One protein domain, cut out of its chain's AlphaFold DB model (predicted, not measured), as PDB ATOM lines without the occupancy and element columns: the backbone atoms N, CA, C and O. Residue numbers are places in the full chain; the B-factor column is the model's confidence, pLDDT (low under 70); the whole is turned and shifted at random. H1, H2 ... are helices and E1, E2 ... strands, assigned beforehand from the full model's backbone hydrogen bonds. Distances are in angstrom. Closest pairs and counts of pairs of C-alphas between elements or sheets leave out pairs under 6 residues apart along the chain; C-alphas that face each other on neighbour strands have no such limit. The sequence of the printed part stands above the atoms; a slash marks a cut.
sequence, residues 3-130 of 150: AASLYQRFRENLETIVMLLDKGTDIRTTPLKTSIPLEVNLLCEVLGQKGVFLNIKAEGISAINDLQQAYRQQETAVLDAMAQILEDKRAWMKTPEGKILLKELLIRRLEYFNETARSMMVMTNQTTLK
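This is residues 3 to 130 of the 150 residues of an uncharacterized protein of Adhaeribacter soli (UniProt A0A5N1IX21). A two-strand hairpin, E1 and E2, leads directly into one long helix, H6, which makes the long axis; H2 and H3 pack on H6, and H4 slants across H2 and H3, completing a bundle, a ring of four helices packed together. H5 and H1 pack on H6 toward its hairpin end. The printed part has 128 residues, with six named helices and two named strands in the order H1 H2 H3 H4 H5 E1 E2 H6; the sheet, E1 - E2, is antiparallel and the class mostly helix. The whole is compact, with a radius of gyration of the C-alphas of 14.8 A, and spans 50 by 31 by 29 A.

Find C-alpha 92 at (100.651, 117.459, 160.502), where E1, residues 92 to 95, begins; E2 is residues 98 to 101. From C-alpha 102 at (101.817, 122.304, 160.667), H6 runs 39.3 A to C-alpha 128 at (92.971, 160.503, 163.428). Earlier, look for H1 at residues 3 to 8, H2 at 10 to 22, H3 at 32 to 48, 23.5 A long, H4 at 60 to 73, 21.2 A, and H5 at 75 to 87.

In the hairpin, N 93 and O 100 are 2.9 A apart. H6, the hub, touches H2 at C-alphas 17 and 117, 5.2 A, and H3 at C-alphas 43 and 109, 6.5 A. H4 touches H2 at C-alphas 14 and 68, 6.2 A, and H3 at C-alphas 37 and 60, 5.4 A; these are closest pairs. H4 and H6 are apart. H5 touches H6 at closest C-alphas 86 and 103, 5.1 A; H1 touches it at 6 and 110, 6.2 A. Every O i to N i+4 pair is within hydrogen-bond range in H2, H5 and H6, against 1 of 2 in H1, 11 of 13 in H3 and 7 of 10 in H4.

The farthest C-alphas, Arg 90 and Lys 130, are 49.6 A apart. The printed part has no cut; H3 to H4 is a long link. Residues 3 to 4, 6 and 130 are under pLDDT 70.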
ATOM      1  N   ALA A   3     108.609 133.112 153.810       59.41
ATOM      2  CA  ALA A   3     108.265 132.696 155.172       59.41
ATOM      3  C   ALA A   3     109.248 133.203 156.246       59.41
ATOM      4  O   ALA A   3     108.858 133.369 157.399       59.41
ATOM      5  N   ALA A   4     110.508 133.474 155.877       64.25
ATOM      6  CA  ALA A   4     111.529 133.922 156.824       64.25
ATOM      7  C   ALA A   4     111.292 135.351 157.325       64.25
ATOM      8  O   ALA A   4     111.469 135.648 158.504       64.25
ATOM      9  N   SER A   5     110.825 136.229 156.437       73.31
ATOM     10  CA  SER A   5     110.484 137.605 156.797       73.31
ATOM     11  C   SER A   5     109.207 137.693 157.639       73.31
ATOM     12  O   SER A   5     109.063 138.640 158.411       73.31
ATOM     13  N   LEU A   6     108.294 136.717 157.530       67.50
ATOM     14  CA  LEU A   6     107.035 136.701 158.283       67.50
ATOM     15  C   LEU A   6     107.246 136.500 159.788       67.50
ATOM     16  O   LEU A   6     106.676 137.254 160.573       67.50
ATOM     17  N   TYR A   7     108.078 135.542 160.215       76.06
ATOM     18  CA  TYR A   7     108.324 135.355 161.651       76.06
ATOM     19  C   TYR A   7     109.278 136.410 162.229       76.06
ATOM     20  O   TYR A   7     109.142 136.770 163.393       76.06
ATOM     21  N   GLN A   8     110.186 136.979 161.424       77.56
ATOM     22  CA  GLN A   8     111.040 138.093 161.864       77.56
ATOM     23  C   GLN A   8     110.221 139.324 162.273       77.56
ATOM     24  O   GLN A   8     110.535 139.976 163.264       77.56
ATOM     25  N   ARG A   9     109.138 139.612 161.543       87.62
ATOM     26  CA  ARG A   9     108.231 140.735 161.832       87.62
ATOM     27  C   ARG A   9     107.181 140.415 162.887       87.62
ATOM     28  O   ARG A   9     106.446 141.302 163.309       87.62
ATOM     29  N   PHE A  10     107.075 139.161 163.317       92.88
ATOM     30  CA  PHE A  10     106.006 138.734 164.212       92.88
ATOM     31  C   PHE A  10     106.010 139.508 165.533       92.88
ATOM     32  O   PHE A  10     104.962 139.977 165.975       92.88
ATOM     33  N   ARG A  11     107.196 139.727 166.109       94.06
ATOM     34  CA  ARG A  11     107.360 140.561 167.303       94.06
ATOM     35  C   ARG A  11     106.830 141.978 167.091       94.06
ATOM     36  O   ARG A  11     106.030 142.450 167.890       94.06
ATOM     37  N   GLU A  12     107.257 142.638 166.018       94.69
ATOM     38  CA  GLU A  12     106.846 144.008 165.689       94.69
ATOM     39  C   GLU A  12     105.327 144.099 165.478       94.69
ATOM     40  O   GLU A  12     104.682 145.048 165.928       94.69
ATOM     41  N   ASN A  13     104.734 143.079 164.853       95.94
ATOM     42  CA  ASN A  13     103.290 142.980 164.660       95.94
ATOM     43  C   ASN A  13     102.546 142.859 165.999       95.94
ATOM     44  O   ASN A  13     101.583 143.594 166.220       95.94
ATOM     45  N   LEU A  14     103.007 141.999 166.919       96.19
ATOM     46  CA  LEU A  14     102.430 141.893 168.267       96.19
ATOM     47  C   LEU A  14     102.545 143.211 169.040       96.19
ATOM     48  O   LEU A  14     101.583 143.657 169.660       96.19
ATOM     49  N   GLU A  15     103.712 143.853 168.993       96.19
ATOM     50  CA  GLU A  15     103.947 145.151 169.631       96.19
ATOM     51  C   GLU A  15     103.030 146.238 169.076       96.19
ATOM     52  O   GLU A  15     102.456 147.007 169.845       96.19
ATOM     53  N   THR A  16     102.823 146.251 167.761       97.12
ATOM     54  CA  THR A  16     101.910 147.183 167.096       97.12
ATOM     55  C   THR A  16     100.465 146.961 167.532       97.12
ATOM     56  O   THR A  16      99.785 147.922 167.887       97.12
ATOM     57  N   ILE A  17      99.989 145.713 167.547       97.12
ATOM     58  CA  ILE A  17      98.611 145.390 167.944       97.12
ATOM     59  C   ILE A  17      98.351 145.826 169.388       97.12
ATOM     60  O   ILE A  17      97.397 146.563 169.633       97.12
ATOM     61  N   VAL A  18      99.218 145.427 170.324       97.12
ATOM     62  CA  VAL A  18      99.088 145.789 171.747       97.12
ATOM     63  C   VAL A  18      99.106 147.307 171.921       97.12
ATOM     64  O   VAL A  18      98.200 147.867 172.527       97.12
ATOM     65  N   MET A  19     100.066 147.997 171.295       97.12
ATOM     66  CA  MET A  19     100.169 149.457 171.365       97.12
ATOM     67  C   MET A  19      98.899 150.165 170.869       97.12
ATOM     68  O   MET A  19      98.490 151.172 171.444       97.12
ATOM     69  N   LEU A  20      98.288 149.687 169.783       94.94
ATOM     70  CA  LEU A  20      97.071 150.290 169.233       94.94
ATOM     71  C   LEU A  20      95.848 150.020 170.119       94.94
ATOM     72  O   LEU A  20      95.030 150.918 170.318       94.94
ATOM     73  N   LEU A  21      95.746 148.825 170.706       94.25
ATOM     74  CA  LEU A  21      94.705 148.523 171.693       94.25
ATOM     75  C   LEU A  21      94.835 149.413 172.934       94.25
ATOM     76  O   LEU A  21      93.842 150.004 173.355       94.25
ATOM     77  N   ASP A  22      96.050 149.589 173.457       93.00
ATOM     78  CA  ASP A  22      96.323 150.456 174.611       93.00
ATOM     79  C   ASP A  22      96.015 151.933 174.317       93.00
ATOM     80  O   ASP A  22      95.574 152.677 175.194       93.00
ATOM     81  N   LYS A  23      96.191 152.366 173.062       91.00
ATOM     82  CA  LYS A  23      95.802 153.705 172.582       91.00
ATOM     83  C   LYS A  23      94.291 153.876 172.390       91.00
ATOM     84  O   LYS A  23      93.850 154.978 172.068       91.00
ATOM     85  N   GLY A  24      93.503 152.823 172.592       88.00
ATOM     86  CA  GLY A  24      92.047 152.871 172.516       88.00
ATOM     87  C   GLY A  24      91.477 152.701 171.109       88.00
ATOM     88  O   GLY A  24      90.354 153.144 170.867       88.00
ATOM     89  N   THR A  25      92.205 152.073 170.175       89.25
ATOM     90  CA  THR A  25      91.641 151.708 168.865       89.25
ATOM     91  C   THR A  25      90.415 150.811 169.061       89.25
ATOM     92  O   THR A  25      90.517 149.699 169.582       89.25
ATOM     93  N   ASP A  26      89.239 151.290 168.643       86.94
ATOM     94  CA  ASP A  26      87.982 150.570 168.846       86.94
ATOM     95  C   ASP A  26      87.833 149.419 167.845       86.94
ATOM     96  O   ASP A  26      87.598 149.623 166.654       86.94
ATOM     97  N   ILE A  27      87.953 148.191 168.350       90.50
ATOM     98  CA  ILE A  27      87.741 146.958 167.583       90.50
ATOM     99  C   ILE A  27      86.420 146.262 167.936       90.50
ATOM    100  O   ILE A  27      86.173 145.142 167.497       90.50
ATOM    101  N   ARG A  28      85.561 146.870 168.767       88.19
ATOM    102  CA  ARG A  28      84.376 146.186 169.316       88.19
ATOM    103  C   ARG A  28      83.357 145.806 168.250       88.19
ATOM    104  O   ARG A  28      82.646 144.820 168.428       88.19
ATOM    105  N   THR A  29      83.282 146.593 167.184       85.50
ATOM    106  CA  THR A  29      82.395 146.384 166.036       85.50
ATOM    107  C   THR A  29      83.066 145.605 164.905       85.50
ATOM    108  O   THR A  29      82.438 145.379 163.874       85.50
ATOM    109  N   THR A  30      84.324 145.183 165.074       90.81
ATOM    110  CA  THR A  30      85.062 144.437 164.052       90.81
ATOM    111  C   THR A  30      85.168 142.953 164.413       90.81
ATOM    112  O   THR A  30      85.103 142.583 165.590       90.81
ATOM    113  N   PRO A  31      85.395 142.072 163.419       93.62
ATOM    114  CA  PRO A  31      85.656 140.659 163.681       93.62
ATOM    115  C   PRO A  31      86.888 140.413 164.564       93.62
ATOM    116  O   PRO A  31      86.985 139.351 165.176       93.62
ATOM    117  N   LEU A  32      87.810 141.384 164.660       94.62
ATOM    118  CA  LEU A  32      89.070 141.270 165.403       94.62
ATOM    119  C   LEU A  32      88.852 140.989 166.891       94.62
ATOM    120  O   LEU A  32      89.628 140.245 167.485       94.62
ATOM    121  N   LYS A  33      87.768 141.510 167.486       94.19
ATOM    122  CA  LYS A  33      87.424 141.230 168.890       94.19
ATOM    123  C   LYS A  33      87.288 139.729 169.163       94.19
ATOM    124  O   LYS A  33      87.645 139.275 170.247       94.19
ATOM    125  N   THR A  34      86.760 138.983 168.196       94.88
ATOM    126  CA  THR A  34      86.523 137.542 168.316       94.88
ATOM    127  C   THR A  34      87.657 136.727 167.710       94.88
ATOM    128  O   THR A  34      87.999 135.683 168.256       94.88
ATOM    129  N   SER A  35      88.252 137.172 166.599       96.38
ATOM    130  CA  SER A  35      89.285 136.393 165.913       96.38
ATOM    131  C   SER A  35      90.655 136.470 166.584       96.38
ATOM    132  O   SER A  35      91.317 135.442 166.644       96.38
ATOM    133  N   ILE A  36      91.058 137.607 167.173       97.06
ATOM    134  CA  ILE A  36      92.382 137.725 167.816       97.06
ATOM    135  C   ILE A  36      92.576 136.654 168.903       97.06
ATOM    136  O   ILE A  36      93.578 135.942 168.847       97.06
ATOM    137  N   PRO A  37      91.641 136.459 169.855       96.88
ATOM    138  CA  PRO A  37      91.811 135.450 170.902       96.88
ATOM    139  C   PRO A  37      91.877 134.018 170.353       96.88
ATOM    140  O   PRO A  37      92.638 133.195 170.856       96.88
ATOM    141  N   LEU A  38      91.111 133.718 169.297       96.31
ATOM    142  CA  LEU A  38      91.143 132.406 168.644       96.31
ATOM    143  C   LEU A  38      92.504 132.145 167.994       96.31
ATOM    144  O   LEU A  38      93.062 131.061 168.141       96.31
ATOM    145  N   GLU A  39      93.060 133.148 167.321       97.25
ATOM    146  CA  GLU A  39      94.351 133.040 166.645       97.25
ATOM    147  C   GLU A  39      95.523 132.977 167.639       97.25
ATOM    148  O   GLU A  39      96.499 132.269 167.391       97.25
ATOM    149  N   VAL A  40      95.405 133.624 168.808       97.88
ATOM    150  CA  VAL A  40      96.338 133.440 169.940       97.88
ATOM    151  C   VAL A  40      96.341 131.980 170.401       97.88
ATOM    152  O   VAL A  40      97.413 131.380 170.520       97.88
ATOM    153  N   ASN A  41      95.163 131.389 170.617       96.06
ATOM    154  CA  ASN A  41      95.043 129.996 171.056       96.06
ATOM    155  C   ASN A  41      95.619 129.029 170.015       96.06
ATOM    156  O   ASN A  41      96.448 128.185 170.352       96.06
ATOM    157  N   LEU A  42      95.254 129.200 168.741       95.88
ATOM    158  CA  LEU A  42      95.766 128.371 167.650       95.88
ATOM    159  C   LEU A  42      97.289 128.471 167.516       95.88
ATOM    160  O   LEU A  42      97.951 127.456 167.307       95.88
ATOM    161  N   LEU A  43      97.867 129.666 167.663       97.12
ATOM    162  CA  LEU A  43      99.320 129.820 167.657       97.12
ATOM    163  C   LEU A  43      99.970 129.058 168.820       97.12
ATOM    164  O   LEU A  43     100.972 128.376 168.609       97.12
ATOM    165  N   CYS A  44      99.398 129.133 170.024       96.94
ATOM    166  CA  CYS A  44      99.902 128.390 171.179       96.94
ATOM    167  C   CYS A  44      99.844 126.874 170.949       96.94
ATOM    168  O   CYS A  44     100.806 126.174 171.253       96.94
ATOM    169  N   GLU A  45      98.762 126.362 170.360       96.06
ATOM    170  CA  GLU A  45      98.645 124.941 170.017       96.06
ATOM    171  C   GLU A  45      99.678 124.502 168.967       96.06
ATOM    172  O   GLU A  45     100.265 123.421 169.086       96.06
ATOM    173  N   VAL A  46      99.925 125.344 167.958       96.44
ATOM    174  CA  VAL A  46     100.922 125.109 166.903       96.44
ATOM    175  C   VAL A  46     102.335 125.068 167.484       96.44
ATOM    176  O   VAL A  46     103.084 124.134 167.196       96.44
ATOM    177  N   LEU A  47     102.696 126.036 168.331       96.81
ATOM    178  CA  LEU A  47     103.996 126.076 169.010       96.81
ATOM    179  C   LEU A  47     104.162 124.913 169.999       96.81
ATOM    180  O   LEU A  47     105.242 124.320 170.091       96.81
ATOM    181  N   GLY A  48     103.072 124.506 170.654       96.31
ATOM    182  CA  GLY A  48     103.035 123.349 171.545       96.31
ATOM    183  C   GLY A  48     103.437 122.040 170.859       96.31
ATOM    184  O   GLY A  48     104.038 121.179 171.501       96.31
ATOM    185  N   GLN A  49     103.226 121.901 169.541       95.88
ATOM    186  CA  GLN A  49     103.685 120.727 168.776       95.88
ATOM    187  C   GLN A  49     105.215 120.571 168.749       95.88
ATOM    188  O   GLN A  49     105.713 119.483 168.459       95.88
ATOM    189  N   LYS A  50     105.968 121.640 169.037       95.44
ATOM    190  CA  LYS A  50     107.434 121.623 169.181       95.44
ATOM    191  C   LYS A  50     107.891 121.886 170.622       95.44
ATOM    192  O   LYS A  50     109.050 122.206 170.850       95.44
ATOM    193  N   GLY A  51     106.996 121.715 171.598       95.31
ATOM    194  CA  GLY A  51     107.327 121.781 173.024       95.31
ATOM    195  C   GLY A  51     107.393 123.190 173.615       95.31
ATOM    196  O   GLY A  51     107.846 123.340 174.747       95.31
ATOM    197  N   VAL A  52     106.936 124.214 172.888       97.12
ATOM    198  CA  VAL A  52     106.859 125.586 173.402       97.12
ATOM    199  C   VAL A  52     105.450 125.858 173.909       97.12
ATOM    200  O   VAL A  52     104.506 125.962 173.129       97.12
ATOM    201  N   PHE A  53     105.315 125.986 175.227       96.19
ATOM    202  CA  PHE A  53     104.041 126.236 175.895       96.19
ATOM    203  C   PHE A  53     104.029 127.649 176.475       96.19
ATOM    204  O   PHE A  53     104.715 127.951 177.456       96.19
ATOM    205  N   LEU A  54     103.249 128.527 175.851       95.06
ATOM    206  CA  LEU A  54     103.066 129.900 176.308       95.06
ATOM    207  C   LEU A  54     101.952 129.947 177.358       95.06
ATOM    208  O   LEU A  54     100.892 129.349 177.189       95.06
ATOM    209  N   ASN A  55     102.203 130.646 178.464       92.50
ATOM    210  CA  ASN A  55     101.256 130.755 179.571       92.50
ATOM    211  C   ASN A  55     100.268 131.898 179.309       92.50
ATOM    212  O   ASN A  55     100.538 133.037 179.683       92.50
ATOM    213  N   ILE A  56      99.153 131.582 178.654       96.38
ATOM    214  CA  ILE A  56      98.065 132.527 178.380       96.38
ATOM    215  C   ILE A  56      96.965 132.310 179.420       96.38
ATOM    216  O   ILE A  56      96.366 131.238 179.474       96.38
ATOM    217  N   LYS A  57      96.729 133.306 180.276       94.81
ATOM    218  CA  LYS A  57      95.731 133.256 181.358       94.81
ATOM    219  C   LYS A  57      94.547 134.171 181.093       94.81
ATOM    220  O   LYS A  57      93.440 133.883 181.535       94.81
ATOM    221  N   ALA A  58      94.796 135.298 180.441       94.06
ATOM    222  CA  ALA A  58      93.786 136.276 180.112       94.06
ATOM    223  C   ALA A  58      92.834 135.731 179.044       94.06
ATOM    224  O   ALA A  58      93.245 135.092 178.076       94.06
ATOM    225  N   GLU A  59      91.550 136.028 179.212       92.00
ATOM    226  CA  GLU A  59      90.511 135.664 178.257       92.00
ATOM    227  C   GLU A  59      90.204 136.813 177.293       92.00
ATOM    228  O   GLU A  59      90.486 137.990 177.551       92.00
ATOM    229  N   GLY A  60      89.576 136.471 176.166       93.62
ATOM    230  CA  GLY A  60      89.170 137.448 175.164       93.62
ATOM    231  C   GLY A  60      90.360 138.247 174.638       93.62
ATOM    232  O   GLY A  60      91.459 137.721 174.478       93.62
ATOM    233  N   ILE A  61      90.137 139.528 174.338       93.94
ATOM    234  CA  ILE A  61      91.157 140.356 173.683       93.94
ATOM    235  C   ILE A  61      92.437 140.490 174.513       93.94
ATOM    236  O   ILE A  61      93.517 140.584 173.944       93.94
ATOM    237  N   SER A  62      92.339 140.435 175.843       94.12
ATOM    238  CA  SER A  62      93.486 140.565 176.742       94.12
ATOM    239  C   SER A  62      94.500 139.423 176.601       94.12
ATOM    240  O   SER A  62      95.658 139.617 176.956       94.12
ATOM    241  N   ALA A  63      94.118 138.285 176.005       96.31
ATOM    242  CA  ALA A  63      95.031 137.188 175.671       96.31
ATOM    243  C   ALA A  63      96.223 137.636 174.801       96.31
ATOM    244  O   ALA A  63      97.298 137.044 174.867       96.31
ATOM    245  N   ILE A  64      96.066 138.704 174.007       96.69
ATOM    246  CA  ILE A  64      97.152 139.252 173.180       96.69
ATOM    247  C   ILE A  64      98.296 139.841 174.019       96.69
ATOM    248  O   ILE A  64      99.458 139.761 173.619       96.69
ATOM    249  N   ASN A  65      97.981 140.388 175.196       96.25
ATOM    250  CA  ASN A  65      98.972 140.959 176.107       96.25
ATOM    251  C   ASN A  65      99.801 139.844 176.749       96.25
ATOM    252  O   ASN A  65     101.029 139.920 176.772       96.25
ATOM    253  N   ASP A  66      99.132 138.773 177.178       97.06
ATOM    254  CA  ASP A  66      99.791 137.571 177.684       97.06
ATOM    255  C   ASP A  66     100.668 136.931 176.605       97.06
ATOM    256  O   ASP A  66     101.806 136.553 176.884       97.06
ATOM    257  N   LEU A  67     100.191 136.869 175.354       97.56
ATOM    258  CA  LEU A  67     100.980 136.356 174.236       97.56
ATOM    259  C   LEU A  67     102.241 137.193 174.019       97.56
ATOM    260  O   LEU A  67     103.329 136.630 173.904       97.56
ATOM    261  N   GLN A  68     102.125 138.523 173.994       97.00
ATOM    262  CA  GLN A  68     103.279 139.409 173.847       97.00
ATOM    263  C   GLN A  68     104.286 139.208 174.989       97.00
ATOM    264  O   GLN A  68     105.493 139.114 174.747       97.00
ATOM    265  N   GLN A  69     103.808 139.128 176.232       96.56
ATOM    266  CA  GLN A  69     104.666 138.933 177.394       96.56
ATOM    267  C   GLN A  69     105.363 137.568 177.355       96.56
ATOM    268  O   GLN A  69     106.582 137.501 177.523       96.56
ATOM    269  N   ALA A  70     104.616 136.494 177.100       96.44
ATOM    270  CA  ALA A  70     105.147 135.139 177.020       96.44
ATOM    271  C   ALA A  70     106.141 134.991 175.858       96.44
ATOM    272  O   ALA A  70     107.203 134.394 176.035       96.44
ATOM    273  N   TYR A  71     105.847 135.602 174.705       95.44
ATOM    274  CA  TYR A  71     106.761 135.655 173.566       95.44
ATOM    275  C   TYR A  71     108.081 136.323 173.948       95.44
ATOM    276  O   TYR A  71     109.138 135.759 173.700       95.44
ATOM    277  N   ARG A  72     108.047 137.490 174.606       94.31
ATOM    278  CA  ARG A  72     109.267 138.194 175.043       94.31
ATOM    279  C   ARG A  72     110.092 137.385 176.043       94.31
ATOM    280  O   ARG A  72     111.315 137.447 176.010       94.31
ATOM    281  N   GLN A  73     109.439 136.636 176.929       96.06
ATOM    282  CA  GLN A  73     110.122 135.792 177.914       96.06
ATOM    283  C   GLN A  73     110.796 134.567 177.286       96.06
ATOM    284  O   GLN A  73     111.796 134.088 177.815       96.06
ATOM    285  N   GLN A  74     110.248 134.053 176.184       95.38
ATOM    286  CA  GLN A  74     110.683 132.807 175.547       95.38
ATOM    287  C   GLN A  74     111.078 133.013 174.075       95.38
ATOM    288  O   GLN A  74     110.964 132.088 173.276       95.38
ATOM    289  N   GLU A  75     111.538 134.213 173.705       93.06
ATOM    290  CA  GLU A  75     111.674 134.640 172.303       93.06
ATOM    291  C   GLU A  75     112.522 133.665 171.481       93.06
ATOM    292  O   GLU A  75     112.083 133.198 170.433       93.06
ATOM    293  N   THR A  76     113.694 133.280 171.991       92.81
ATOM    294  CA  THR A  76     114.577 132.316 171.323       92.81
ATOM    295  C   THR A  76     113.895 130.964 171.118       92.81
ATOM    296  O   THR A  76     113.900 130.445 170.008       92.81
ATOM    297  N   ALA A  77     113.237 130.426 172.150       95.19
ATOM    298  CA  ALA A  77     112.558 129.133 172.059       95.19
ATOM    299  C   ALA A  77     111.390 129.168 171.060       95.19
ATOM    300  O   ALA A  77     111.201 128.226 170.291       95.19
ATOM    301  N   VAL A  78     110.625 130.264 171.039       95.25
ATOM    302  CA  VAL A  78     109.543 130.459 170.068       95.25
ATOM    303  C   VAL A  78     110.098 130.534 168.644       95.25
ATOM    304  O   VAL A  78     109.571 129.862 167.759       95.25
ATOM    305  N   LEU A  79     111.159 131.312 168.415       93.19
ATOM    306  CA  LEU A  79     111.786 131.449 167.098       93.19
ATOM    307  C   LEU A  79     112.356 130.119 166.595       93.19
ATOM    308  O   LEU A  79     112.132 129.762 165.438       93.19
ATOM    309  N   ASP A  80     113.017 129.358 167.466       93.69
ATOM    310  CA  ASP A  80     113.541 128.033 167.138       93.69
ATOM    311  C   ASP A  80     112.410 127.060 166.782       93.69
ATOM    312  O   ASP A  80     112.489 126.350 165.777       93.69
ATOM    313  N   ALA A  81     111.315 127.060 167.548       94.75
ATOM    314  CA  ALA A  81     110.139 126.249 167.242       94.75
ATOM    315  C   ALA A  81     109.510 126.634 165.897       94.75
ATOM    316  O   ALA A  81     109.180 125.757 165.097       94.75
ATOM    317  N   MET A  82     109.380 127.932 165.609       94.56
ATOM    318  CA  MET A  82     108.876 128.414 164.321       94.56
ATOM    319  C   MET A  82     109.774 127.966 163.163       94.56
ATOM    320  O   MET A  82     109.262 127.447 162.171       94.56
ATOM    321  N   ALA A  83     111.096 128.097 163.294       92.12
ATOM    322  CA  ALA A  83     112.050 127.642 162.285       92.12
ATOM    323  C   ALA A  83     111.927 126.129 162.032       92.12
ATOM    324  O   ALA A  83     111.752 125.705 160.888       92.12
ATOM    325  N   GLN A  84     111.893 125.323 163.098       93.38
ATOM    326  CA  GLN A  84     111.702 123.873 162.999       93.38
ATOM    327  C   GLN A  84     110.386 123.500 162.310       93.38
ATOM    328  O   GLN A  84     110.347 122.564 161.514       93.38
ATOM    329  N   ILE A  85     109.293 124.211 162.602       94.31
ATOM    330  CA  ILE A  85     107.995 123.978 161.953       94.31
ATOM    331  C   ILE A  85     108.071 124.277 160.454       94.31
ATOM    332  O   ILE A  85     107.524 123.516 159.658       94.31
ATOM    333  N   LEU A  86     108.728 125.369 160.061       91.31
ATOM    334  CA  LEU A  86     108.836 125.770 158.656       91.31
ATOM    335  C   LEU A  86     109.706 124.809 157.834       91.31
ATOM    336  O   LEU A  86     109.423 124.581 156.654       91.31
ATOM    337  N   GLU A  87     110.736 124.231 158.444       91.25
ATOM    338  CA  GLU A  87     111.600 123.234 157.806       91.25
ATOM    339  C   GLU A  87     110.933 121.854 157.696       91.25
ATOM    340  O   GLU A  87     111.188 121.100 156.748       91.25
ATOM    341  N   ASP A  88     110.033 121.530 158.626       92.12
ATOM    342  CA  ASP A  88     109.349 120.243 158.689       92.12
ATOM    343  C   ASP A  88     108.233 120.122 157.636       92.12
ATOM    344  O   ASP A  88     107.073 120.501 157.818       92.12
ATOM    345  N   LYS A  89     108.583 119.524 156.494       87.44
ATOM    346  CA  LYS A  89     107.669 119.331 155.352       87.44
ATOM    347  C   LYS A  89     106.568 118.296 155.596       87.44
ATOM    348  O   LYS A  89     105.688 118.166 154.743       87.44
ATOM    349  N   ARG A  90     106.649 117.505 156.669       91.75
ATOM    350  CA  ARG A  90     105.787 116.334 156.894       91.75
ATOM    351  C   ARG A  90     105.061 116.366 158.235       91.75
ATOM    352  O   ARG A  90     104.308 115.434 158.499       91.75
ATOM    353  N   ALA A  91     105.249 117.394 159.058       94.06
ATOM    354  CA  ALA A  91     104.462 117.572 160.268       94.06
ATOM    355  C   ALA A  91     103.009 117.931 159.939       94.06
ATOM    356  O   ALA A  91     102.725 118.848 159.163       94.06
ATOM    357  N   TRP A  92     102.089 117.229 160.593       95.12
ATOM    358  CA  TRP A  92     100.651 117.459 160.502       95.12
ATOM    359  C   TRP A  92     100.074 117.630 161.896       95.12
ATOM    360  O   TRP A  92     100.494 116.952 162.832       95.12
ATOM    361  N   MET A  93      99.048 118.463 162.001       93.19
ATOM    362  CA  MET A  93      98.223 118.601 163.191       93.19
ATOM    363  C   MET A  93      96.798 118.154 162.866       93.19
ATOM    364  O   MET A  93      96.291 118.409 161.768       93.19
ATOM    365  N   LYS A  94      96.159 117.449 163.803       92.62
ATOM    366  CA  LYS A  94      94.730 117.131 163.709       92.62
ATOM    367  C   LYS A  94      93.934 118.342 164.185       92.62
ATOM    368  O   LYS A  94      94.128 118.791 165.307       92.62
ATOM    369  N   THR A  95      93.037 118.822 163.343       88.19
ATOM    370  CA  THR A  95      92.039 119.845 163.648       88.19
ATOM    371  C   THR A  95      90.640 119.218 163.550       88.19
ATOM    372  O   THR A  95      90.505 118.114 163.007       88.19
ATOM    373  N   PRO A  96      89.580 119.886 164.040       86.44
ATOM    374  CA  PRO A  96      88.205 119.406 163.861       86.44
ATOM    375  C   PRO A  96      87.817 119.179 162.389       86.44
ATOM    376  O   PRO A  96      86.989 118.325 162.090       86.44
ATOM    377  N   GLU A  97      88.446 119.911 161.470       83.25
ATOM    378  CA  GLU A  97      88.187 119.870 160.025       83.25
ATOM    379  C   GLU A  97      89.028 118.817 159.282       83.25
ATOM    380  O   GLU A  97      88.785 118.547 158.107       83.25
ATOM    381  N   GLY A  98      90.026 118.209 159.937       90.81
ATOM    382  CA  GLY A  98      90.864 117.174 159.334       90.81
ATOM    383  C   GLY A  98      92.332 117.248 159.747       90.81
ATOM    384  O   GLY A  98      92.673 117.578 160.878       90.81
ATOM    385  N   LYS A  99      93.235 116.873 158.837       93.75
ATOM    386  CA  LYS A  99      94.685 116.992 159.049       93.75
ATOM    387  C   LYS A  99      95.217 118.140 158.212       93.75
ATOM    388  O   LYS A  99      95.036 118.143 156.998       93.75
ATOM    389  N   ILE A 100      95.916 119.070 158.851       94.69
ATOM    390  CA  ILE A 100      96.521 120.223 158.183       94.69
ATOM    391  C   ILE A 100      98.027 120.197 158.433       94.69
ATOM    392  O   ILE A 100      98.485 119.793 159.503       94.69
ATOM    393  N   LEU A 101      98.805 120.588 157.423       95.56
ATOM    394  CA  LEU A 101     100.249 120.747 157.548       95.56
ATOM    395  C   LEU A 101     100.572 121.788 158.621       95.56
ATOM    396  O   LEU A 101     100.055 122.905 158.588       95.56
ATOM    397  N   LEU A 102     101.472 121.442 159.538       95.50
ATOM    398  CA  LEU A 102     101.817 122.304 160.667       95.50
ATOM    399  C   LEU A 102     102.430 123.635 160.205       95.50
ATOM    400  O   LEU A 102     102.095 124.688 160.739       95.50
ATOM    401  N   LYS A 103     103.256 123.608 159.152       94.75
ATOM    402  CA  LYS A 103     103.813 124.824 158.538       94.75
ATOM    403  C   LYS A 103     102.743 125.757 157.963       94.75
ATOM    404  O   LYS A 103     102.862 126.965 158.104       94.75
ATOM    405  N   GLU A 104     101.683 125.210 157.365       93.69
ATOM    406  CA  GLU A 104     100.579 126.003 156.808       93.69
ATOM    407  C   GLU A 104      99.752 126.611 157.937       93.69
ATOM    408  O   GLU A 104      99.271 127.741 157.838       93.69
ATOM    409  N   LEU A 105      99.615 125.874 159.046       95.00
ATOM    410  CA  LEU A 105      99.033 126.424 160.257       95.00
ATOM    411  C   LEU A 105      99.871 127.588 160.779       95.00
ATOM    412  O   LEU A 105      99.313 128.656 160.986       95.00
ATOM    413  N   LEU A 106     101.185 127.440 160.912       95.50
ATOM    414  CA  LEU A 106     102.035 128.534 161.376       95.50
ATOM    415  C   LEU A 106     101.986 129.757 160.444       95.50
ATOM    416  O   LEU A 106     101.738 130.864 160.912       95.50
ATOM    417  N   ILE A 107     102.171 129.568 159.134       94.19
ATOM    418  CA  ILE A 107     102.232 130.672 158.159       94.19
ATOM    419  C   ILE A 107     100.957 131.516 158.200       94.19
ATOM    420  O   ILE A 107     101.042 132.725 158.395       94.19
ATOM    421  N   ARG A 108      99.778 130.889 158.136       94.12
ATOM    422  CA  ARG A 108      98.491 131.604 158.180       94.12
ATOM    423  C   ARG A 108      98.300 132.425 159.462       94.12
ATOM    424  O   ARG A 108      97.653 133.464 159.426       94.12
ATOM    425  N   ARG A 109      98.863 131.982 160.592       95.38
ATOM    426  CA  ARG A 109      98.823 132.718 161.870       95.38
ATOM    427  C   ARG A 109      99.731 133.935 161.818       95.38
ATOM    428  O   ARG A 109      99.306 135.031 162.166       95.38
ATOM    429  N   LEU A 110     100.955 133.769 161.324       95.81
ATOM    430  CA  LEU A 110     101.884 134.885 161.137       95.81
ATOM    431  C   LEU A 110     101.311 135.937 160.174       95.81
ATOM    432  O   LEU A 110     101.383 137.134 160.451       95.81
ATOM    433  N   GLU A 111     100.688 135.494 159.081       95.69
ATOM    434  CA  GLU A 111      99.977 136.353 158.130       95.69
ATOM    435  C   GLU A 111      98.791 137.068 158.778       95.69
ATOM    436  O   GLU A 111      98.638 138.275 158.592       95.69
ATOM    437  N   TYR A 112      97.995 136.361 159.586       97.06
ATOM    438  CA  TYR A 112      96.886 136.952 160.329       97.06
ATOM    439  C   TYR A 112      97.353 138.096 161.235       97.06
ATOM    440  O   TYR A 112      96.780 139.186 161.190       97.06
ATOM    441  N   PHE A 113      98.404 137.893 162.037       97.12
ATOM    442  CA  PHE A 113      98.909 138.944 162.926       97.12
ATOM    443  C   PHE A 113      99.510 140.119 162.144       97.12
ATOM    444  O   PHE A 113      99.312 141.272 162.523       97.12
ATOM    445  N   ASN A 114     100.183 139.850 161.024       96.12
ATOM    446  CA  ASN A 114     100.677 140.890 160.124       96.12
ATOM    447  C   ASN A 114      99.537 141.742 159.539       96.12
ATOM    448  O   ASN A 114      99.584 142.973 159.591       96.12
ATOM    449  N   GLU A 115      98.486 141.105 159.022       96.19
ATOM    450  CA  GLU A 115      97.343 141.818 158.448       96.19
ATOM    451  C   GLU A 115      96.506 142.525 159.521       96.19
ATOM    452  O   GLU A 115      96.025 143.634 159.298       96.19
ATOM    453  N   THR A 116      96.401 141.950 160.720       96.75
ATOM    454  CA  THR A 116      95.739 142.584 161.869       96.75
ATOM    455  C   THR A 116      96.458 143.869 162.273       96.75
ATOM    456  O   THR A 116      95.815 144.914 162.392       96.75
ATOM    457  N   ALA A 117      97.789 143.831 162.415       96.62
ATOM    458  CA  ALA A 117      98.588 145.018 162.713       96.62
ATOM    459  C   ALA A 117      98.384 146.105 161.645       96.62
ATOM    460  O   ALA A 117      98.111 147.264 161.971       96.62
ATOM    461  N   ARG A 118      98.429 145.727 160.360       95.75
ATOM    462  CA  ARG A 118      98.170 146.641 159.240       95.75
ATOM    463  C   ARG A 118      96.765 147.243 159.286       95.75
ATOM    464  O   ARG A 118      96.625 148.463 159.200       95.75
ATOM    465  N   SER A 119      95.740 146.411 159.423       94.69
ATOM    466  CA  SER A 119      94.340 146.838 159.450       94.69
ATOM    467  C   SER A 119      94.076 147.809 160.601       94.69
ATOM    468  O   SER A 119      93.485 148.870 160.399       94.69
ATOM    469  N   MET A 120      94.596 147.514 161.793       95.06
ATOM    470  CA  MET A 120      94.462 148.399 162.951       95.06
ATOM    471  C   MET A 120      95.182 149.739 162.761       95.06
ATOM    472  O   MET A 120      94.650 150.777 163.167       95.06
ATOM    473  N   MET A 121      96.357 149.759 162.119       94.06
ATOM    474  CA  MET A 121      97.028 151.015 161.762       94.06
ATOM    475  C   MET A 121      96.158 151.861 160.827       94.06
ATOM    476  O   MET A 121      95.994 153.058 161.058       94.06
ATOM    477  N   VAL A 122      95.548 151.248 159.808       92.12
ATOM    478  CA  VAL A 122      94.638 151.945 158.883       92.12
ATOM    479  C   VAL A 122      93.428 152.516 159.627       92.12
ATOM    480  O   VAL A 122      93.146 153.705 159.483       92.12
ATOM    481  N   MET A 123      92.764 151.721 160.472       89.25
ATOM    482  CA  MET A 123      91.623 152.170 161.287       89.25
ATOM    483  C   MET A 123      91.987 153.363 162.185       89.25
ATOM    484  O   MET A 123      91.245 154.343 162.290       89.25
ATOM    485  N   THR A 124      93.159 153.303 162.817       88.25
ATOM    486  CA  THR A 124      93.648 154.357 163.716       88.25
ATOM    487  C   THR A 124      93.959 155.641 162.943       88.25
ATOM    488  O   THR A 124      93.580 156.738 163.364       88.25
ATOM    489  N   ASN A 125      94.584 155.516 161.771       86.56
ATOM    490  CA  ASN A 125      94.881 156.649 160.900       86.56
ATOM    491  C   ASN A 125      93.602 157.312 160.372       86.56
ATOM    492  O   ASN A 125      93.493 158.534 160.416       86.56
ATOM    493  N   GLN A 126      92.606 156.534 159.940       83.44
ATOM    494  CA  GLN A 126      91.309 157.063 159.493       83.44
ATOM    495  C   GLN A 126      90.591 157.841 160.603       83.44
ATOM    496  O   GLN A 126      90.073 158.933 160.359       83.44
ATOM    497  N   THR A 127      90.628 157.314 161.831       76.38
ATOM    498  CA  THR A 127      90.076 157.981 163.017       76.38
ATOM    499  C   THR A 127      90.793 159.308 163.289       76.38
ATOM    500  O   THR A 127      90.152 160.338 163.495       76.38
ATOM    501  N   THR A 128      92.128 159.310 163.216       76.50
ATOM    502  CA  THR A 128      92.971 160.503 163.428       76.50
ATOM    503  C   THR A 128      92.712 161.582 162.376       76.50
ATOM    504  O   THR A 128      92.646 162.768 162.695       76.50
ATOM    505  N   LEU A 129      92.513 161.179 161.119       76.44
ATOM    506  CA  LEU A 129      92.259 162.079 159.995       76.44
ATOM    507  C   LEU A 129      90.835 162.661 159.983       76.44
ATOM    508  O   LEU A 129      90.508 163.405 159.058       76.44
ATOM    509  N   LYS A 130      89.981 162.332 160.970       65.69
ATOM    510  CA  LYS A 130      88.544 162.670 160.978       65.69
ATOM    511  C   LYS A 130      87.872 162.327 159.642       65.69
ATOM    512  O   LYS A 130      86.963 163.035 159.203       65.69
TER     513      LYS A 130